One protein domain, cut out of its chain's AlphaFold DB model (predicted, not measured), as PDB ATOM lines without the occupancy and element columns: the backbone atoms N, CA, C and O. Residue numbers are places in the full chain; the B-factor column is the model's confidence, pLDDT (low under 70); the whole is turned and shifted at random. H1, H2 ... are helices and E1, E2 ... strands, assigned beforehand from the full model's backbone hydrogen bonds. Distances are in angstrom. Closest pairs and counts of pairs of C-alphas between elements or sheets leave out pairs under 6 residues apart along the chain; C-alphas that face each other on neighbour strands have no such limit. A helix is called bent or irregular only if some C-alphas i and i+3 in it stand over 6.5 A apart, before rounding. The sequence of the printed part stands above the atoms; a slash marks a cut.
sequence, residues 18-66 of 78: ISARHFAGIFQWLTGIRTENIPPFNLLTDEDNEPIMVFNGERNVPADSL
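AT A GLANCE: This is residues 18 to 66 of the 78 residues of the protein "Phosphoethanolamine transferase" of Escherichia coli (UniProt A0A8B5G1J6). With little regular structure, this is a helix, H1, at one end and a small two-stranded hairpin, E1 and E2, at the other, joined by a long unnamed stretch, residues 32 to 50, that folds back past H1. The printed part has 49 residues, 18 of them in named elements, in the order H1, E1, E2; the class is mixed. It is loose, with a radius of gyration of the C-alphas of 13.1 A, and only just flat, spanning 37 by 21 by 12 A.

HOW THE PARTS SIT: H1, residues 20 to 31, is irregular, with C-alphas 21 and 24 7.7 A apart; 6 of 8 O i to N i+4 pairs are within hydrogen-bond range. E1, residues 51 to 53, and E2, residues 60 to 62, form an antiparallel hairpin at 138 degrees; N 52 and O 61 are 2.8 A apart, within hydrogen-bond range. H1 and E2 are apart.

IN THESE COORDINATES: H1 runs 16.6 A from C-alpha 20 at (82.986, 29.656, 58.232). E1 spans 6.6 A. E2 spans 7.0 A, ending with C-alpha 62 at (79.800, 43.255, 64.168).

THE WHOLE: The farthest C-alphas, of Gly 32 and Glu 58, are 38.0 A apart. The printed part has no cut. The link from H1 to E1 is long, 19 residues. Residues 55 to 58 have pLDDT under 70.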
ATOM      1  N   ILE A  18      81.296  35.597  53.534       79.06
ATOM      2  CA  ILE A  18      80.726  34.383  54.117       79.06
ATOM      3  C   ILE A  18      81.587  33.936  55.298       79.06
ATOM      4  O   ILE A  18      82.817  33.903  55.218       79.06
ATOM      5  N   SER A  19      80.926  33.567  56.384       78.94
ATOM      6  CA  SER A  19      81.531  33.112  57.618       78.94
ATOM      7  C   SER A  19      81.629  31.600  57.611       78.94
ATOM      8  O   SER A  19      80.673  30.887  57.300       78.94
ATOM      9  N   ALA A  20      82.778  31.088  58.050       82.62
ATOM     10  CA  ALA A  20      82.986  29.656  58.232       82.62
ATOM     11  C   ALA A  20      82.027  29.038  59.270       82.62
ATOM     12  O   ALA A  20      81.836  27.825  59.273       82.62
ATOM     13  N   ARG A  21      81.375  29.846  60.119       82.88
ATOM     14  CA  ARG A  21      80.337  29.368  61.051       82.88
ATOM     15  C   ARG A  21      79.153  28.733  60.325       82.88
ATOM     16  O   ARG A  21      78.610  27.739  60.791       82.88
ATOM     17  N   HIS A  22      78.817  29.260  59.152       85.19
ATOM     18  CA  HIS A  22      77.738  28.756  58.311       85.19
ATOM     19  C   HIS A  22      78.179  27.598  57.405       85.19
ATOM     20  O   HIS A  22      77.384  27.140  56.589       85.19
ATOM     21  N   PHE A  23      79.415  27.090  57.533       87.00
ATOM     22  CA  PHE A  23      79.979  26.085  56.624       87.00
ATOM     23  C   PHE A  23      79.063  24.876  56.419       87.00
ATOM     24  O   PHE A  23      78.831  24.470  55.283       87.00
ATOM     25  N   ALA A  24      78.495  24.328  57.493       89.31
ATOM     26  CA  ALA A  24      77.616  23.171  57.378       89.31
ATOM     27  C   ALA A  24      76.302  23.486  56.637       89.31
ATOM     28  O   ALA A  24      75.811  22.661  55.870       89.31
ATOM     29  N   GLY A  25      75.750  24.689  56.811       89.06
ATOM     30  CA  GLY A  25      74.601  25.161  56.035       89.06
ATOM     31  C   GLY A  25      74.956  25.381  54.559       89.06
ATOM     32  O   GLY A  25      74.241  24.915  53.673       89.06
ATOM     33  N   ILE A  26      76.101  26.018  54.289       88.81
ATOM     34  CA  ILE A  26      76.632  26.246  52.933       88.81
ATOM     35  C   ILE A  26      76.843  24.916  52.202       88.81
ATOM     36  O   ILE A  26      76.470  24.778  51.039       88.81
ATOM     37  N   PHE A  27      77.414  23.923  52.883       88.00
ATOM     38  CA  PHE A  27      77.647  22.600  52.319       88.00
ATOM     39  C   PHE A  27      76.336  21.903  51.937       88.00
ATOM     40  O   PHE A  27      76.227  21.359  50.836       88.00
ATOM     41  N   GLN A  28      75.319  21.952  52.801       91.62
ATOM     42  CA  GLN A  28      74.000  21.401  52.478       91.62
ATOM     43  C   GLN A  28      73.363  22.103  51.275       91.62
ATOM     44  O   GLN A  28      72.787  21.443  50.416       91.62
ATOM     45  N   TRP A  29      73.500  23.428  51.172       87.81
ATOM     46  CA  TRP A  29      72.994  24.184  50.025       87.81
ATOM     47  C   TRP A  29      73.685  23.794  48.716       87.81
ATOM     48  O   TRP A  29      73.012  23.539  47.723       87.81
ATOM     49  N   LEU A  30      75.020  23.694  48.726       87.31
ATOM     50  CA  LEU A  30      75.812  23.325  47.547       87.31
ATOM     51  C   LEU A  30      75.519  21.902  47.064       87.31
ATOM     52  O   LEU A  30      75.506  21.647  45.864       87.31
ATOM     53  N   THR A  31      75.329  20.970  47.997       88.56
ATOM     54  CA  THR A  31      75.169  19.542  47.682       88.56
ATOM     55  C   THR A  31      73.712  19.117  47.523       88.56
ATOM     56  O   THR A  31      73.446  18.055  46.964       88.56
ATOM     57  N   GLY A  32      72.764  19.906  48.032       87.62
ATOM     58  CA  GLY A  32      71.351  19.538  48.132       87.62
ATOM     59  C   GLY A  32      71.052  18.468  49.192       87.62
ATOM     60  O   GLY A  32      69.892  18.087  49.359       87.62
ATOM     61  N   ILE A  33      72.063  17.983  49.921       89.44
ATOM     62  CA  ILE A  33      71.910  16.975  50.973       89.44
ATOM     63  C   ILE A  33      71.495  17.682  52.259       89.44
ATOM     64  O   ILE A  33      72.143  18.638  52.668       89.44
ATOM     65  N   ARG A  34      70.429  17.208  52.909       86.69
ATOM     66  CA  ARG A  34      69.934  17.765  54.176       86.69
ATOM     67  C   ARG A  34      70.349  16.904  55.363       86.69
ATOM     68  O   ARG A  34      70.346  15.681  55.274       86.69
ATOM     69  N   THR A  35      70.639  17.551  56.484       86.44
ATOM     70  CA  THR A  35      70.930  16.911  57.778       86.44
ATOM     71  C   THR A  35      69.977  17.431  58.847       86.44
ATOM     72  O   THR A  35      69.761  18.636  58.934       86.44
ATOM     73  N   GLU A  36      69.438  16.546  59.686       83.44
ATOM     74  CA  GLU A  36      68.285  16.835  60.563       83.44
ATOM     75  C   GLU A  36      68.535  17.877  61.674       83.44
ATOM     76  O   GLU A  36      67.583  18.339  62.291       83.44
ATOM     77  N   ASN A  37      69.780  18.311  61.898       87.31
ATOM     78  CA  ASN A  37      70.151  19.204  63.008       87.31
ATOM     79  C   ASN A  37      70.918  20.460  62.585       87.31
ATOM     80  O   ASN A  37      71.459  21.171  63.430       87.31
ATOM     81  N   ILE A  38      71.015  20.720  61.285       84.94
ATOM     82  CA  ILE A  38      71.764  21.866  60.784       84.94
ATOM     83  C   ILE A  38      70.766  22.804  60.109       84.94
ATOM     84  O   ILE A  38      70.105  22.378  59.158       84.94
ATOM     85  N   PRO A  39      70.643  24.062  60.575       84.25
ATOM     86  CA  PRO A  39      69.737  25.023  59.970       84.25
ATOM     87  C   PRO A  39      69.980  25.140  58.460       84.25
ATOM     88  O   PRO A  39      71.139  25.123  58.022       84.25
ATOM     89  N   PRO A  40      68.912  25.244  57.652       82.81
ATOM     90  CA  PRO A  40      69.069  25.529  56.239       82.81
ATOM     91  C   PRO A  40      69.743  26.892  56.090       82.81
ATOM     92  O   PRO A  40      69.397  27.837  56.792       82.81
ATOM     93  N   PHE A  41      70.692  26.972  55.166       86.69
ATOM     94  CA  PHE A  41      71.352  28.216  54.810       86.69
ATOM     95  C   PHE A  41      71.188  28.426  53.314       86.69
ATOM     96  O   PHE A  41      71.466  27.530  52.519       86.69
ATOM     97  N   ASN A  42      70.721  29.596  52.922       84.94
ATOM     98  CA  ASN A  42      70.642  30.014  51.545       84.94
ATOM     99  C   ASN A  42      71.630  31.135  51.311       84.94
ATOM    100  O   ASN A  42      71.439  32.284  51.703       84.94
ATOM    101  N   LEU A  43      72.648  30.796  50.534       78.81
ATOM    102  CA  LEU A  43      73.595  31.758  50.044       78.81
ATOM    103  C   LEU A  43      72.834  32.951  49.373       78.81
ATOM    104  O   LEU A  43      73.146  34.109  49.596       78.81
ATOM    105  N   LEU A  44      71.778  32.797  48.593       81.25
ATOM    106  CA  LEU A  44      71.215  33.976  47.901       81.25
ATOM    107  C   LEU A  44      70.463  34.982  48.796       81.25
ATOM    108  O   LEU A  44      70.278  36.118  48.366       81.25
ATOM    109  N   THR A  45      70.046  34.598  50.005       81.69
ATOM    110  CA  THR A  45      69.144  35.416  50.839       81.69
ATOM    111  C   THR A  45      69.646  35.682  52.245       81.69
ATOM    112  O   THR A  45      69.224  36.664  52.847       81.69
ATOM    113  N   ASP A  46      70.509  34.824  52.777       82.75
ATOM    114  CA  ASP A  46      70.849  34.879  54.191       82.75
ATOM    115  C   ASP A  46      71.974  35.887  54.427       82.75
ATOM    116  O   ASP A  46      73.021  35.861  53.767       82.75
ATOM    117  N   GLU A  47      71.737  36.792  55.376       74.56
ATOM    118  CA  GLU A  47      72.723  37.767  55.821       74.56
ATOM    119  C   GLU A  47      73.749  37.119  56.749       74.56
ATOM    120  O   GLU A  47      73.411  36.419  57.700       74.56
ATOM    121  N   ASP A  48      75.022  37.422  56.515       72.94
ATOM    122  CA  ASP A  48      76.143  36.945  57.325       72.94
ATOM    123  C   ASP A  48      76.650  38.050  58.268       72.94
ATOM    124  O   ASP A  48      77.841  38.335  58.370       72.94
ATOM    125  N   ASN A  49      75.706  38.718  58.935       73.00
ATOM    126  CA  ASN A  49      75.952  39.856  59.826       73.00
ATOM    127  C   ASN A  49      76.130  39.434  61.293       73.00
ATOM    128  O   ASN A  49      75.983  40.249  62.209       73.00
ATOM    129  N   GLU A  50      76.428  38.157  61.541       74.25
ATOM    130  CA  GLU A  50      76.558  37.655  62.901       74.25
ATOM    131  C   GLU A  50      77.699  38.350  63.659       74.25
ATOM    132  O   GLU A  50      78.816  38.494  63.142       74.25
ATOM    133  N   PRO A  51      77.464  38.753  64.918       75.38
ATOM    134  CA  PRO A  51      78.509  39.350  65.719       75.38
ATOM    135  C   PRO A  51      79.615  38.331  66.013       75.38
ATOM    136  O   PRO A  51      79.388  37.145  66.279       75.38
ATOM    137  N   ILE A  52      80.854  38.806  65.991       75.50
ATOM    138  CA  ILE A  52      82.035  38.021  66.318       75.50
ATOM    139  C   ILE A  52      82.410  38.298  67.772       75.50
ATOM    140  O   ILE A  52      82.459  39.448  68.213       75.50
ATOM    141  N   MET A  53      82.682  37.227  68.516       76.19
ATOM    142  CA  MET A  53      83.224  37.313  69.863       76.19
ATOM    143  C   MET A  53      84.734  37.531  69.763       76.19
ATOM    144  O   MET A  53      85.436  36.749  69.118       76.19
ATOM    145  N   VAL A  54      85.230  38.609  70.362       73.62
ATOM    146  CA  VAL A  54      86.667  38.915  70.389       73.62
ATOM    147  C   VAL A  54      87.322  38.141  71.536       73.62
ATOM    148  O   VAL A  54      86.689  37.898  72.557       73.62
ATOM    149  N   PHE A  55      88.591  37.747  71.383       68.44
ATOM    150  CA  PHE A  55      89.348  36.937  72.355       68.44
ATOM    151  C   PHE A  55      89.430  37.519  73.777       68.44
ATOM    152  O   PHE A  55      89.753  36.785  74.705       68.44
ATOM    153  N   ASN A  56      89.119  38.803  73.975       68.62
ATOM    154  CA  ASN A  56      88.965  39.367  75.315       68.62
ATOM    155  C   ASN A  56      87.626  38.991  75.981       68.62
ATOM    156  O   ASN A  56      87.399  39.409  77.105       68.62
ATOM    157  N   GLY A  57      86.745  38.234  75.316       61.38
ATOM    158  CA  GLY A  57      85.527  37.612  75.861       61.38
ATOM    159  C   GLY A  57      84.401  38.572  76.256       61.38
ATOM    160  O   GLY A  57      83.256  38.159  76.398       61.38
ATOM    161  N   GLU A  58      84.702  39.858  76.404       68.06
ATOM    162  CA  GLU A  58      83.806  40.838  77.018       68.06
ATOM    163  C   GLU A  58      82.846  41.501  76.027       68.06
ATOM    164  O   GLU A  58      81.912  42.190  76.442       68.06
ATOM    165  N   ARG A  59      83.049  41.331  74.711       74.56
ATOM    166  CA  ARG A  59      82.222  42.017  73.713       74.56
ATOM    167  C   ARG A  59      82.019  41.233  72.420       74.56
ATOM    168  O   ARG A  59      82.968  40.839  71.743       74.56
ATOM    169  N   ASN A  60      80.750  41.125  72.044       80.44
ATOM    170  CA  ASN A  60      80.301  40.778  70.703       80.44
ATOM    171  C   ASN A  60      80.315  42.044  69.838       80.44
ATOM    172  O   ASN A  60      79.697  43.049  70.199       80.44
ATOM    173  N   VAL A  61      81.032  42.018  68.716       75.62
ATOM    174  CA  VAL A  61      81.113  43.152  67.784       75.62
ATOM    175  C   VAL A  61      80.721  42.712  66.374       75.62
ATOM    176  O   VAL A  61      81.036  41.586  65.992       75.62
ATOM    177  N   PRO A  62      80.051  43.560  65.574       76.06
ATOM    178  CA  PRO A  62      79.800  43.255  64.168       76.06
ATOM    179  C   PRO A  62      81.115  42.992  63.431       76.06
ATOM    180  O   PRO A  62      82.084  43.731  63.635       76.06
ATOM    181  N   ALA A  63      81.152  41.986  62.556       73.06
ATOM    182  CA  ALA A  63      82.354  41.629  61.796       73.06
ATOM    183  C   ALA A  63      82.954  42.836  61.049       73.06
ATOM    184  O   ALA A  63      84.162  43.062  61.084       73.06
ATOM    185  N   ASP A  64      82.092  43.664  60.457       73.62
ATOM    186  CA  ASP A  64      82.483  44.841  59.673       73.62
ATOM    187  C   ASP A  64      83.003  46.017  60.510       73.62
ATOM    188  O   ASP A  64      83.587  46.954  59.968       73.62
ATOM    189  N   SER A  65      82.820  45.977  61.832       75.69
ATOM    190  CA  SER A  65      83.336  47.009  62.740       75.69
ATOM    191  C   SER A  65      84.801  46.789  63.134       75.69
ATOM    192  O   SER A  65      85.433  47.683  63.706       75.69
ATOM    193  N   LEU A  66      85.353  45.604  62.848       74.00
ATOM    194  CA  LEU A  66      86.730  45.264  63.178       74.00
ATOM    195  C   LEU A  66      87.698  45.967  62.222       74.00
ATOM    196  O   LEU A  66      87.570  45.898  61.000       74.00
TER     197      LEU A  66